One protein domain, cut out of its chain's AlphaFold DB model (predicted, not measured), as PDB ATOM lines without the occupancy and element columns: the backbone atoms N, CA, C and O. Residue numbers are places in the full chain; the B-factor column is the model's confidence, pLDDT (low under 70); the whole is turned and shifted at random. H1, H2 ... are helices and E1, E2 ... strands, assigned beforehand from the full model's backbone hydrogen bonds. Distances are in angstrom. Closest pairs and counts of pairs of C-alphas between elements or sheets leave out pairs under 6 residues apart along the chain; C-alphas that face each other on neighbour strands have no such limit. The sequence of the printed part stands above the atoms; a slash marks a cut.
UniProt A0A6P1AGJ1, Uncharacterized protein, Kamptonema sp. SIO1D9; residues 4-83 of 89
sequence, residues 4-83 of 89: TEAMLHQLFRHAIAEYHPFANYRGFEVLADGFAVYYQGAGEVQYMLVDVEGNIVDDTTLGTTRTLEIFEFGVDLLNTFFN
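What this domain is: This is residues 4 to 83 of the 89 residues of an uncharacterized protein of Kamptonema sp. SIO1D9 (UniProt A0A6P1AGJ1). A twisted sheet of four antiparallel strands makes a wall, with H1 slanting over one face at E1 and E2 and no named helix on the other face. H2 packs against the first part of H1, by the end of the sheet where E1 turns into E2, and a long loop, residues 60 to 71, leads from the short edge strand E4 to it. The printed part has 80 residues with two named helices and four named strands, in the order H1, E1, E2, E3, E4, H2; the sheet's order is E1, E2, E3, E4, and the class is mixed. It is compact, with a radius of gyration of the C-alphas of 11.5 A and spans of 36 by 24 by 21 A.

Where its parts are: H1, residues 4 to 19, begins with C-alpha 4 at (-52.135, 2.535, 47.694) and is 22.4 A long from first to last C-alpha. E1, residues 24 to 31, is 21.0 A long and begins with C-alpha 24 at (-51.761, 17.336, 32.557). E2 holds residues 34 to 40, 20.0 A, and E3 residues 45 to 51, 19.9 A. E4 holds residues 56 to 59, 7.3 A. H2, residues 72 to 83, is 16.9 A long and ends with C-alpha 83 at (-43.348, -5.468, 48.337).

How they stand to each other: E1 to E4 form a meander, each strand the antiparallel neighbour of the one before, with hairpins E1 and E2, E2 and E3, E3 and E4. Between E1 and E2, N 29 and O 36 are 2.8 A apart, within hydrogen-bond range; between E2 and E3, N 37 and O 48 are 2.8 A apart; between E3 and E4, N 49 and O 58 are 2.8 A apart. The edge strands E1 and E4 are apart. H1 is on the sheet at a height of 8.2 A, over E1 and E2, and runs slantwise to the strands, at 54 degrees to E1 on the local plane. Its closest C-alphas to E1 are those of Arg 13 and Tyr 25, 5.6 A apart. H2 touches H1, which meets it with residues 4 to 11 alone; the closest C-alphas, of Leu 11 and Gly 74, are 6.7 A apart. Their lines stand at a steep tilt of 39 degrees, opposite ways. H2 is on the sheet with 8 pairs of C-alphas within 10 A. In H1 every O i to N i+4 pair is within hydrogen-bond range; in H2, 6 of 8 are.

The domain as a whole: The C-alphas farthest apart, of Ala 42 and Asn 83, are 36.1 A apart. The printed part has no cut. The link from E4 to H2 is long, with 12 residues; the other links are tight. The mean pLDDT of the printed part is 79.0, and residues 61 to 75 are under 70.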
ATOM      1  N   THR A   4     -53.503   2.366  48.202       79.62
ATOM      2  CA  THR A   4     -52.135   2.535  47.694       79.62
ATOM      3  C   THR A   4     -52.115   3.076  46.264       79.62
ATOM      4  O   THR A   4     -51.388   4.019  45.975       79.62
ATOM      5  N   GLU A   5     -52.963   2.548  45.379       83.19
ATOM      6  CA  GLU A   5     -53.095   3.027  43.995       83.19
ATOM      7  C   GLU A   5     -53.550   4.497  43.939       83.19
ATOM      8  O   GLU A   5     -53.011   5.292  43.172       83.19
ATOM      9  N   ALA A   6     -54.493   4.895  44.802       87.19
ATOM     10  CA  ALA A   6     -54.930   6.288  44.903       87.19
ATOM     11  C   ALA A   6     -53.809   7.222  45.403       87.19
ATOM     12  O   ALA A   6     -53.668   8.339  44.901       87.19
ATOM     13  N   MET A   7     -52.987   6.759  46.351       86.19
ATOM     14  CA  MET A   7     -51.820   7.509  46.826       86.19
ATOM     15  C   MET A   7     -50.753   7.647  45.732       86.19
ATOM     16  O   MET A   7     -50.213   8.739  45.563       86.19
ATOM     17  N   LEU A   8     -50.513   6.603  44.929       86.81
ATOM     18  CA  LEU A   8     -49.607   6.660  43.773       86.81
ATOM     19  C   LEU A   8     -50.100   7.652  42.714       86.81
ATOM     20  O   LEU A   8     -49.328   8.469  42.220       86.81
ATOM     21  N   HIS A   9     -51.404   7.663  42.424       90.44
ATOM     22  CA  HIS A   9     -52.002   8.677  41.551       90.44
ATOM     23  C   HIS A   9     -51.749  10.106  42.048       90.44
ATOM     24  O   HIS A   9     -51.500  11.001  41.240       90.44
ATOM     25  N   GLN A  10     -51.836  10.334  43.361       90.00
ATOM     26  CA  GLN A  10     -51.572  11.645  43.949       90.00
ATOM     27  C   GLN A  10     -50.082  12.006  43.885       90.00
ATOM     28  O   GLN A  10     -49.763  13.135  43.513       90.00
ATOM     29  N   LEU A  11     -49.197  11.049  44.183       87.38
ATOM     30  CA  LEU A  11     -47.744  11.203  44.090       87.38
ATOM     31  C   LEU A  11     -47.325  11.596  42.669       87.38
ATOM     32  O   LEU A  11     -46.736  12.656  42.469       87.38
ATOM     33  N   PHE A  12     -47.696  10.794  41.668       89.44
ATOM     34  CA  PHE A  12     -47.307  11.050  40.282       89.44
ATOM     35  C   PHE A  12     -47.937  12.321  39.719       89.44
ATOM     36  O   PHE A  12     -47.289  13.051  38.976       89.44
ATOM     37  N   ARG A  13     -49.172  12.654  40.112       90.62
ATOM     38  CA  ARG A  13     -49.767  13.943  39.741       90.62
ATOM     39  C   ARG A  13     -48.945  15.117  40.274       90.62
ATOM     40  O   ARG A  13     -48.794  16.101  39.555       90.62
ATOM     41  N   HIS A  14     -48.449  15.029  41.509       87.00
ATOM     42  CA  HIS A  14     -47.605  16.072  42.089       87.00
ATOM     43  C   HIS A  14     -46.260  16.166  41.361       87.00
ATOM     44  O   HIS A  14     -45.896  17.255  40.927       87.00
ATOM     45  N   ALA A  15     -45.606  15.023  41.124       84.44
ATOM     46  CA  ALA A  15     -44.349  14.955  40.380       84.44
ATOM     47  C   ALA A  15     -44.472  15.590  38.984       84.44
ATOM     48  O   ALA A  15     -43.661  16.436  38.617       84.44
ATOM     49  N   ILE A  16     -45.531  15.263  38.229       86.06
ATOM     50  CA  ILE A  16     -45.782  15.873  36.915       86.06
ATOM     51  C   ILE A  16     -46.049  17.374  37.025       86.06
ATOM     52  O   ILE A  16     -45.540  18.124  36.202       86.06
ATOM     53  N   ALA A  17     -46.814  17.839  38.015       86.62
ATOM     54  CA  ALA A  17     -47.079  19.270  38.178       86.62
ATOM     55  C   ALA A  17     -45.810  20.080  38.507       86.62
ATOM     56  O   ALA A  17     -45.721  21.252  38.144       86.62
ATOM     57  N   GLU A  18     -44.837  19.465  39.176       83.56
ATOM     58  CA  GLU A  18     -43.547  20.082  39.484       83.56
ATOM     59  C   GLU A  18     -42.595  20.067  38.281       83.56
ATOM     60  O   GLU A  18     -42.000  21.092  37.948       83.56
ATOM     61  N   TYR A  19     -42.492  18.926  37.596       77.81
ATOM     62  CA  TYR A  19     -41.568  18.740  36.474       77.81
ATOM     63  C   TYR A  19     -42.053  19.355  35.171       77.81
ATOM     64  O   TYR A  19     -41.284  19.950  34.414       77.81
ATOM     65  N   HIS A  20     -43.348  19.228  34.930       82.00
ATOM     66  CA  HIS A  20     -44.023  19.660  33.723       82.00
ATOM     67  C   HIS A  20     -45.223  20.521  34.126       82.00
ATOM     68  O   HIS A  20     -46.367  20.086  33.998       82.00
ATOM     69  N   PRO A  21     -45.003  21.771  34.582       81.88
ATOM     70  CA  PRO A  21     -46.060  22.626  35.137       81.88
ATOM     71  C   PRO A  21     -47.180  22.962  34.143       81.88
ATOM     72  O   PRO A  21     -48.258  23.402  34.535       81.88
ATOM     73  N   PHE A  22     -46.936  22.750  32.848       85.38
ATOM     74  CA  PHE A  22     -47.916  22.928  31.777       85.38
ATOM     75  C   PHE A  22     -48.514  21.609  31.271       85.38
ATOM     76  O   PHE A  22     -49.324  21.629  30.343       85.38
ATOM     77  N   ALA A  23     -48.111  20.469  31.834       87.88
ATOM     78  CA  ALA A  23     -48.629  19.168  31.459       87.88
ATOM     79  C   ALA A  23     -49.735  18.695  32.399       87.88
ATOM     80  O   ALA A  23     -49.717  18.903  33.611       87.88
ATOM     81  N   ASN A  24     -50.696  17.988  31.819       90.44
ATOM     82  CA  ASN A  24     -51.761  17.336  32.557       90.44
ATOM     83  C   ASN A  24     -51.411  15.870  32.770       90.44
ATOM     84  O   ASN A  24     -51.260  15.123  31.804       90.44
ATOM     85  N   TYR A  25     -51.339  15.446  34.027       92.31
ATOM     86  CA  TYR A  25     -51.221  14.035  34.382       92.31
ATOM     87  C   TYR A  25     -52.385  13.217  33.790       92.31
ATOM     88  O   TYR A  25     -53.553  13.598  33.925       92.31
ATOM     89  N   ARG A  26     -52.072  12.091  33.142       94.75
ATOM     90  CA  ARG A  26     -53.048  11.216  32.464       94.75
ATOM     91  C   ARG A  26     -53.228   9.871  33.155       94.75
ATOM     92  O   ARG A  26     -54.312   9.304  33.071       94.75
ATOM     93  N   GLY A  27     -52.209   9.379  33.847       92.75
ATOM     94  CA  GLY A  27     -52.236   8.061  34.467       92.75
ATOM     95  C   GLY A  27     -50.832   7.521  34.678       92.75
ATOM     96  O   GLY A  27     -49.859   8.154  34.278       92.75
ATOM     97  N   PHE A  28     -50.747   6.338  35.268       93.00
ATOM     98  CA  PHE A  28     -49.524   5.555  35.283       93.00
ATOM     99  C   PHE A  28     -49.836   4.114  34.886       93.00
ATOM    100  O   PHE A  28     -50.965   3.647  35.040       93.00
ATOM    101  N   GLU A  29     -48.825   3.419  34.392       92.62
ATOM    102  CA  GLU A  29     -48.821   1.980  34.178       92.62
ATOM    103  C   GLU A  29     -47.708   1.366  35.020       92.62
ATOM    104  O   GLU A  29     -46.622   1.930  35.134       92.62
ATOM    105  N   VAL A  30     -48.001   0.228  35.642       89.50
ATOM    106  CA  VAL A  30     -47.013  -0.529  36.411       89.50
ATOM    107  C   VAL A  30     -46.204  -1.375  35.439       89.50
ATOM    108  O   VAL A  30     -46.773  -2.152  34.673       89.50
ATOM    109  N   LEU A  31     -44.888  -1.235  35.493       87.69
ATOM    110  CA  LEU A  31     -43.933  -2.042  34.750       87.69
ATOM    111  C   LEU A  31     -43.250  -3.038  35.697       87.69
ATOM    112  O   LEU A  31     -43.354  -2.924  36.915       87.69
ATOM    113  N   ALA A  32     -42.526  -4.009  35.135       82.19
ATOM    114  CA  ALA A  32     -41.768  -4.977  35.930       82.19
ATOM    115  C   ALA A  32     -40.741  -4.299  36.858       82.19
ATOM    116  O   ALA A  32     -40.583  -4.716  38.000       82.19
ATOM    117  N   ASP A  33     -40.116  -3.221  36.373       82.38
ATOM    118  CA  ASP A  33     -39.008  -2.540  37.046       82.38
ATOM    119  C   ASP A  33     -39.371  -1.113  37.503       82.38
ATOM    120  O   ASP A  33     -38.486  -0.292  37.748       82.38
ATOM    121  N   GLY A  34     -40.665  -0.780  37.597       87.94
ATOM    122  CA  GLY A  34     -41.094   0.569  37.973       87.94
ATOM    123  C   GLY A  34     -42.459   0.982  37.426       87.94
ATOM    124  O   GLY A  34     -43.407   0.199  37.400       87.94
ATOM    125  N   PHE A  35     -42.571   2.229  36.985       89.88
ATOM    126  CA  PHE A  35     -43.801   2.849  36.514       89.88
ATOM    127  C   PHE A  35     -43.557   3.684  35.257       89.88
ATOM    128  O   PHE A  35     -42.604   4.458  35.186       89.88
ATOM    129  N   ALA A  36     -44.468   3.589  34.291       91.81
ATOM    130  CA  ALA A  36     -44.585   4.556  33.205       91.81
ATOM    131  C   ALA A  36     -45.647   5.593  33.577       91.81
ATOM    132  O   ALA A  36     -46.834   5.281  33.646       91.81
ATOM    133  N   VAL A  37     -45.232   6.830  33.832       91.69
ATOM    134  CA  VAL A  37     -46.112   7.938  34.207       91.69
ATOM    135  C   VAL A  37     -46.454   8.745  32.965       91.69
ATOM    136  O   VAL A  37     -45.593   9.401  32.388       91.69
ATOM    137  N   TYR A  38     -47.720   8.727  32.563       92.69
ATOM    138  CA  TYR A  38     -48.199   9.402  31.362       92.69
ATOM    139  C   TYR A  38     -48.719  10.803  31.673       92.69
ATOM    140  O   TYR A  38     -49.518  11.016  32.595       92.69
ATOM    141  N   TYR A  39     -48.345  11.763  30.837       91.88
ATOM    142  CA  TYR A  39     -48.808  13.143  30.915       91.88
ATOM    143  C   TYR A  39     -48.964  13.743  29.524       91.88
ATOM    144  O   TYR A  39     -48.397  13.278  28.543       91.88
ATOM    145  N   GLN A  40     -49.778  14.784  29.418       89.31
ATOM    146  CA  GLN A  40     -50.018  15.479  28.162       89.31
ATOM    147  C   GLN A  40     -49.596  16.938  28.293       89.31
ATOM    148  O   GLN A  40     -50.233  17.699  29.022       89.31
ATOM    149  N   GLY A  41     -48.519  17.301  27.595       81.94
ATOM    150  CA  GLY A  41     -48.056  18.683  27.448       81.94
ATOM    151  C   GLY A  41     -48.775  19.418  26.310       81.94
ATOM    152  O   GLY A  41     -49.945  19.172  26.031       81.94
ATOM    153  N   ALA A  42     -48.061  20.295  25.600       74.88
ATOM    154  CA  ALA A  42     -48.609  21.111  24.505       74.88
ATOM    155  C   ALA A  42     -48.921  20.338  23.198       74.88
ATOM    156  O   ALA A  42     -49.242  20.954  22.184       74.88
ATOM    157  N   GLY A  43     -48.820  19.007  23.201       78.38
ATOM    158  CA  GLY A  43     -48.956  18.171  22.009       78.38
ATOM    159  C   GLY A  43     -49.401  16.748  22.339       78.38
ATOM    160  O   GLY A  43     -50.446  16.540  22.963       78.38
ATOM    161  N   GLU A  44     -48.618  15.772  21.891       81.69
ATOM    162  CA  GLU A  44     -48.898  14.352  22.106       81.69
ATOM    163  C   GLU A  44     -48.761  13.946  23.581       81.69
ATOM    164  O   GLU A  44     -48.194  14.667  24.412       81.69
ATOM    165  N   VAL A  45     -49.331  12.786  23.911       85.94
ATOM    166  CA  VAL A  45     -49.137  12.163  25.221       85.94
ATOM    167  C   VAL A  45     -47.692  11.698  25.312       85.94
ATOM    168  O   VAL A  45     -47.185  11.018  24.425       85.94
ATOM    169  N   GLN A  46     -47.054  12.086  26.400       88.31
ATOM    170  CA  GLN A  46     -45.677  11.790  26.739       88.31
ATOM    171  C   GLN A  46     -45.631  10.930  27.993       88.31
ATOM    172  O   GLN A  46     -46.644  10.772  28.688       88.31
ATOM    173  N   TYR A  47     -44.464  10.355  28.264       87.19
ATOM    174  CA  TYR A  47     -44.273   9.539  29.448       87.19
ATOM    175  C   TYR A  47     -42.916   9.775  30.099       87.19
ATOM    176  O   TYR A  47     -41.955  10.226  29.476       87.19
ATOM    177  N   MET A  48     -42.880   9.437  31.380       87.06
ATOM    178  CA  MET A  48     -41.707   9.452  32.236       87.06
ATOM    179  C   MET A  48     -41.595   8.086  32.903       87.06
ATOM    180  O   MET A  48     -42.575   7.592  33.462       87.06
ATOM    181  N   LEU A  49     -40.423   7.465  32.816       87.06
ATOM    182  CA  LEU A  49     -40.140   6.195  33.478       87.06
ATOM    183  C   LEU A  49     -39.579   6.465  34.863       87.06
ATOM    184  O   LEU A  49     -38.587   7.176  35.002       87.06
ATOM    185  N   VAL A  50     -40.212   5.870  35.862       85.69
ATOM    186  CA  VAL A  50     -39.813   5.931  37.265       85.69
ATOM    187  C   VAL A  50     -39.470   4.520  37.712       85.69
ATOM    188  O   VAL A  50     -40.310   3.640  37.560       85.69
ATOM    189  N   ASP A  51     -38.274   4.274  38.237       85.25
ATOM    190  CA  ASP A  51     -37.922   2.955  38.775       85.25
ATOM    191  C   ASP A  51     -38.552   2.700  40.161       85.25
ATOM    192  O   ASP A  51     -39.228   3.551  40.746       85.25
ATOM    193  N   VAL A  52     -38.352   1.495  40.697       81.00
ATOM    194  CA  VAL A  52     -38.854   1.113  42.030       81.00
ATOM    195  C   VAL A  52     -38.228   1.916  43.177       81.00
ATOM    196  O   VAL A  52     -38.823   2.018  44.250       81.00
ATOM    197  N   GLU A  53     -37.047   2.490  42.949       78.12
ATOM    198  CA  GLU A  53     -36.316   3.331  43.898       78.12
ATOM    199  C   GLU A  53     -36.777   4.797  43.834       78.12
ATOM    200  O   GLU A  53     -36.359   5.610  44.654       78.12
ATOM    201  N   GLY A  54     -37.675   5.135  42.903       76.00
ATOM    202  CA  GLY A  54     -38.184   6.485  42.703       76.00
ATOM    203  C   GLY A  54     -37.296   7.359  41.821       76.00
ATOM    204  O   GLY A  54     -37.503   8.566  41.789       76.00
ATOM    205  N   ASN A  55     -36.335   6.804  41.082       80.38
ATOM    206  CA  ASN A  55     -35.533   7.585  40.145       80.38
ATOM    207  C   ASN A  55     -36.237   7.714  38.795       80.38
ATOM    208  O   ASN A  55     -36.800   6.752  38.274       80.38
ATOM    209  N   ILE A  56     -36.133   8.890  38.174       80.50
ATOM    210  CA  ILE A  56     -36.559   9.085  36.785       80.50
ATOM    211  C   ILE A  56     -35.468   8.560  35.846       80.50
ATOM    212  O   ILE A  56     -34.374   9.121  35.756       80.50
ATOM    213  N   VAL A  57     -35.782   7.464  35.159       79.81
ATOM    214  CA  VAL A  57     -34.876   6.751  34.249       79.81
ATOM    215  C   VAL A  57     -34.921   7.360  32.849       79.81
ATOM    216  O   VAL A  57     -33.884   7.487  32.195       79.81
ATOM    217  N   ASP A  58     -36.109   7.769  32.402       78.00
ATOM    218  CA  ASP A  58     -36.327   8.356  31.081       78.00
ATOM    219  C   ASP A  58     -37.482   9.369  31.103       78.00
ATOM    220  O   ASP A  58     -38.436   9.219  31.866       78.00
ATOM    221  N   ASP A  59     -37.396  10.399  30.264       76.38
ATOM    222  CA  ASP A  59     -38.414  11.442  30.097       76.38
ATOM    223  C   ASP A  59     -38.419  11.900  28.634       76.38
ATOM    224  O   ASP A  59     -37.457  12.504  28.135       76.38
ATOM    225  N   THR A  60     -39.531  11.642  27.940       71.12
ATOM    226  CA  THR A  60     -39.646  11.921  26.502       71.12
ATOM    227  C   THR A  60     -39.692  13.412  26.159       71.12
ATOM    228  O   THR A  60     -39.534  13.775  24.994       71.12
ATOM    229  N   THR A  61     -39.909  14.291  27.141       67.88
ATOM    230  CA  THR A  61     -40.031  15.745  26.947       67.88
ATOM    231  C   THR A  61     -38.694  16.457  27.033       67.88
ATOM    232  O   THR A  61     -38.516  17.494  26.392       67.88
ATOM    233  N   LEU A  62     -37.762  15.932  27.828       59.72
ATOM    234  CA  LEU A  62     -36.497  16.612  28.105       59.72
ATOM    235  C   LEU A  62     -35.266  15.872  27.585       59.72
ATOM    236  O   LEU A  62     -34.210  16.494  27.508       59.72
ATOM    237  N   GLY A  63     -35.367  14.602  27.172       51.53
ATOM    238  CA  GLY A  63     -34.225  13.855  26.622       51.53
ATOM    239  C   GLY A  63     -33.024  13.796  27.576       51.53
ATOM    240  O   GLY A  63     -31.883  13.647  27.140       51.53
ATOM    241  N   THR A  64     -33.263  13.975  28.878       44.81
ATOM    242  CA  THR A  64     -32.230  14.008  29.912       44.81
ATOM    243  C   THR A  64     -32.612  13.082  31.049       44.81
ATOM    244  O   THR A  64     -33.648  13.285  31.679       44.81
ATOM    245  N   THR A  65     -31.723  12.146  31.374       47.12
ATOM    246  CA  THR A  65     -31.729  11.406  32.637       47.12
ATOM    247  C   THR A  65     -31.425  12.391  33.764       47.12
ATOM    248  O   THR A  65     -30.268  12.687  34.065       47.12
ATOM    249  N   ARG A  66     -32.463  12.994  34.344       51.50
ATOM    250  CA  ARG A  66     -32.341  13.708  35.613       51.50
ATOM    251  C   ARG A  66     -32.703  12.715  36.699       51.50
ATOM    252  O   ARG A  66     -33.877  12.405  36.861       51.50
ATOM    253  N   THR A  67     -31.699  12.234  37.430       51.09
ATOM    254  CA  THR A  67     -31.932  11.491  38.668       51.09
ATOM    255  C   THR A  67     -32.653  12.425  39.617       51.09
ATOM    256  O   THR A  67     -32.106  13.414  40.102       51.09
ATOM    257  N   LEU A  68     -33.927  12.145  39.778       54.22
ATOM    258  CA  LEU A  68     -34.783  12.803  40.721       54.22
ATOM    259  C   LEU A  68     -34.946  11.871  41.878       54.22
ATOM    260  O   LEU A  68     -35.513  10.799  41.720       54.22
ATOM    261  N   GLU A  69     -34.468  12.318  43.026       54.97
ATOM    262  CA  GLU A  69     -35.000  11.875  44.296       54.97
ATOM    263  C   GLU A  69     -36.473  12.301  44.285       54.97
ATOM    264  O   GLU A  69     -36.806  13.415  44.694       54.97
ATOM    265  N   ILE A  70     -37.362  11.478  43.704       56.75
ATOM    266  CA  ILE A  70     -38.807  11.611  43.886       56.75
ATOM    267  C   ILE A  70     -38.987  11.490  45.389       56.75
ATOM    268  O   ILE A  70     -38.971  10.379  45.900       56.75
ATOM    269  N   PHE A  71     -39.015  12.655  46.047       56.22
ATOM    270  CA  PHE A  71     -39.199  12.951  47.465       56.22
ATOM    271  C   PHE A  71     -39.184  11.715  48.360       56.22
ATOM    272  O   PHE A  71     -40.063  10.894  48.183       56.22
ATOM    273  N   GLU A  72     -38.314  11.613  49.376       55.44
ATOM    274  CA  GLU A  72     -38.239  10.480  50.339       55.44
ATOM    275  C   GLU A  72     -39.591   9.794  50.670       55.44
ATOM    276  O   GLU A  72     -39.670   8.574  50.776       55.44
ATOM    277  N   PHE A  73     -40.681  10.563  50.759       53.22
ATOM    278  CA  PHE A  73     -42.059  10.093  50.938       53.22
ATOM    279  C   PHE A  73     -42.629   9.169  49.829       53.22
ATOM    280  O   PHE A  73     -43.483   8.325  50.099       53.22
ATOM    281  N   GLY A  74     -42.216   9.335  48.575       65.00
ATOM    282  CA  GLY A  74     -42.629   8.529  47.431       65.00
ATOM    283  C   GLY A  74     -41.972   7.154  47.424       65.00
ATOM    284  O   GLY A  74     -42.669   6.166  47.215       65.00
ATOM    285  N   VAL A  75     -40.674   7.073  47.728       69.69
ATOM    286  CA  VAL A  75     -39.897   5.820  47.709       69.69
ATOM    287  C   VAL A  75     -40.487   4.769  48.650       69.69
ATOM    288  O   VAL A  75     -40.656   3.615  48.259       69.69
ATOM    289  N   ASP A  76     -40.905   5.162  49.855       75.94
ATOM    290  CA  ASP A  76     -41.566   4.253  50.801       75.94
ATOM    291  C   ASP A  76     -42.902   3.711  50.268       75.94
ATOM    292  O   ASP A  76     -43.238   2.538  50.469       75.94
ATOM    293  N   LEU A  77     -43.667   4.544  49.555       76.56
ATOM    294  CA  LEU A  77     -44.931   4.142  48.941       76.56
ATOM    295  C   LEU A  77     -44.706   3.208  47.742       76.56
ATOM    296  O   LEU A  77     -45.427   2.215  47.613       76.56
ATOM    297  N   LEU A  78     -43.710   3.496  46.898       77.50
ATOM    298  CA  LEU A  78     -43.324   2.651  45.761       77.50
ATOM    299  C   LEU A  78     -42.836   1.285  46.264       77.50
ATOM    300  O   LEU A  78     -43.350   0.249  45.836       77.50
ATOM    301  N   ASN A  79     -41.953   1.277  47.267       76.19
ATOM    302  CA  ASN A  79     -41.496   0.061  47.931       76.19
ATOM    303  C   ASN A  79     -42.653  -0.718  48.558       76.19
ATOM    304  O   ASN A  79     -42.727  -1.934  48.400       76.19
ATOM    305  N   THR A  80     -43.578  -0.052  49.249       78.31
ATOM    306  CA  THR A  80     -44.751  -0.717  49.834       78.31
ATOM    307  C   THR A  80     -45.654  -1.316  48.759       78.31
ATOM    308  O   THR A  80     -46.213  -2.391  48.962       78.31
ATOM    309  N   PHE A  81     -45.797  -0.664  47.604       76.75
ATOM    310  CA  PHE A  81     -46.583  -1.190  46.494       76.75
ATOM    311  C   PHE A  81     -45.951  -2.455  45.893       76.75
ATOM    312  O   PHE A  81     -46.635  -3.474  45.786       76.75
ATOM    313  N   PHE A  82     -44.650  -2.435  45.583       73.94
ATOM    314  CA  PHE A  82     -43.949  -3.600  45.025       73.94
ATOM    315  C   PHE A  82     -43.802  -4.747  46.033       73.94
ATOM    316  O   PHE A  82     -44.101  -5.897  45.710       73.94
ATOM    317  N   ASN A  83     -43.435  -4.451  47.283       73.44
ATOM    318  CA  ASN A  83     -43.348  -5.468  48.337       73.44
ATOM    319  C   ASN A  83     -44.733  -5.981  48.767       73.44
ATOM    320  O   ASN A  83     -44.879  -7.144  49.140       73.44
TER     321      ASN A  83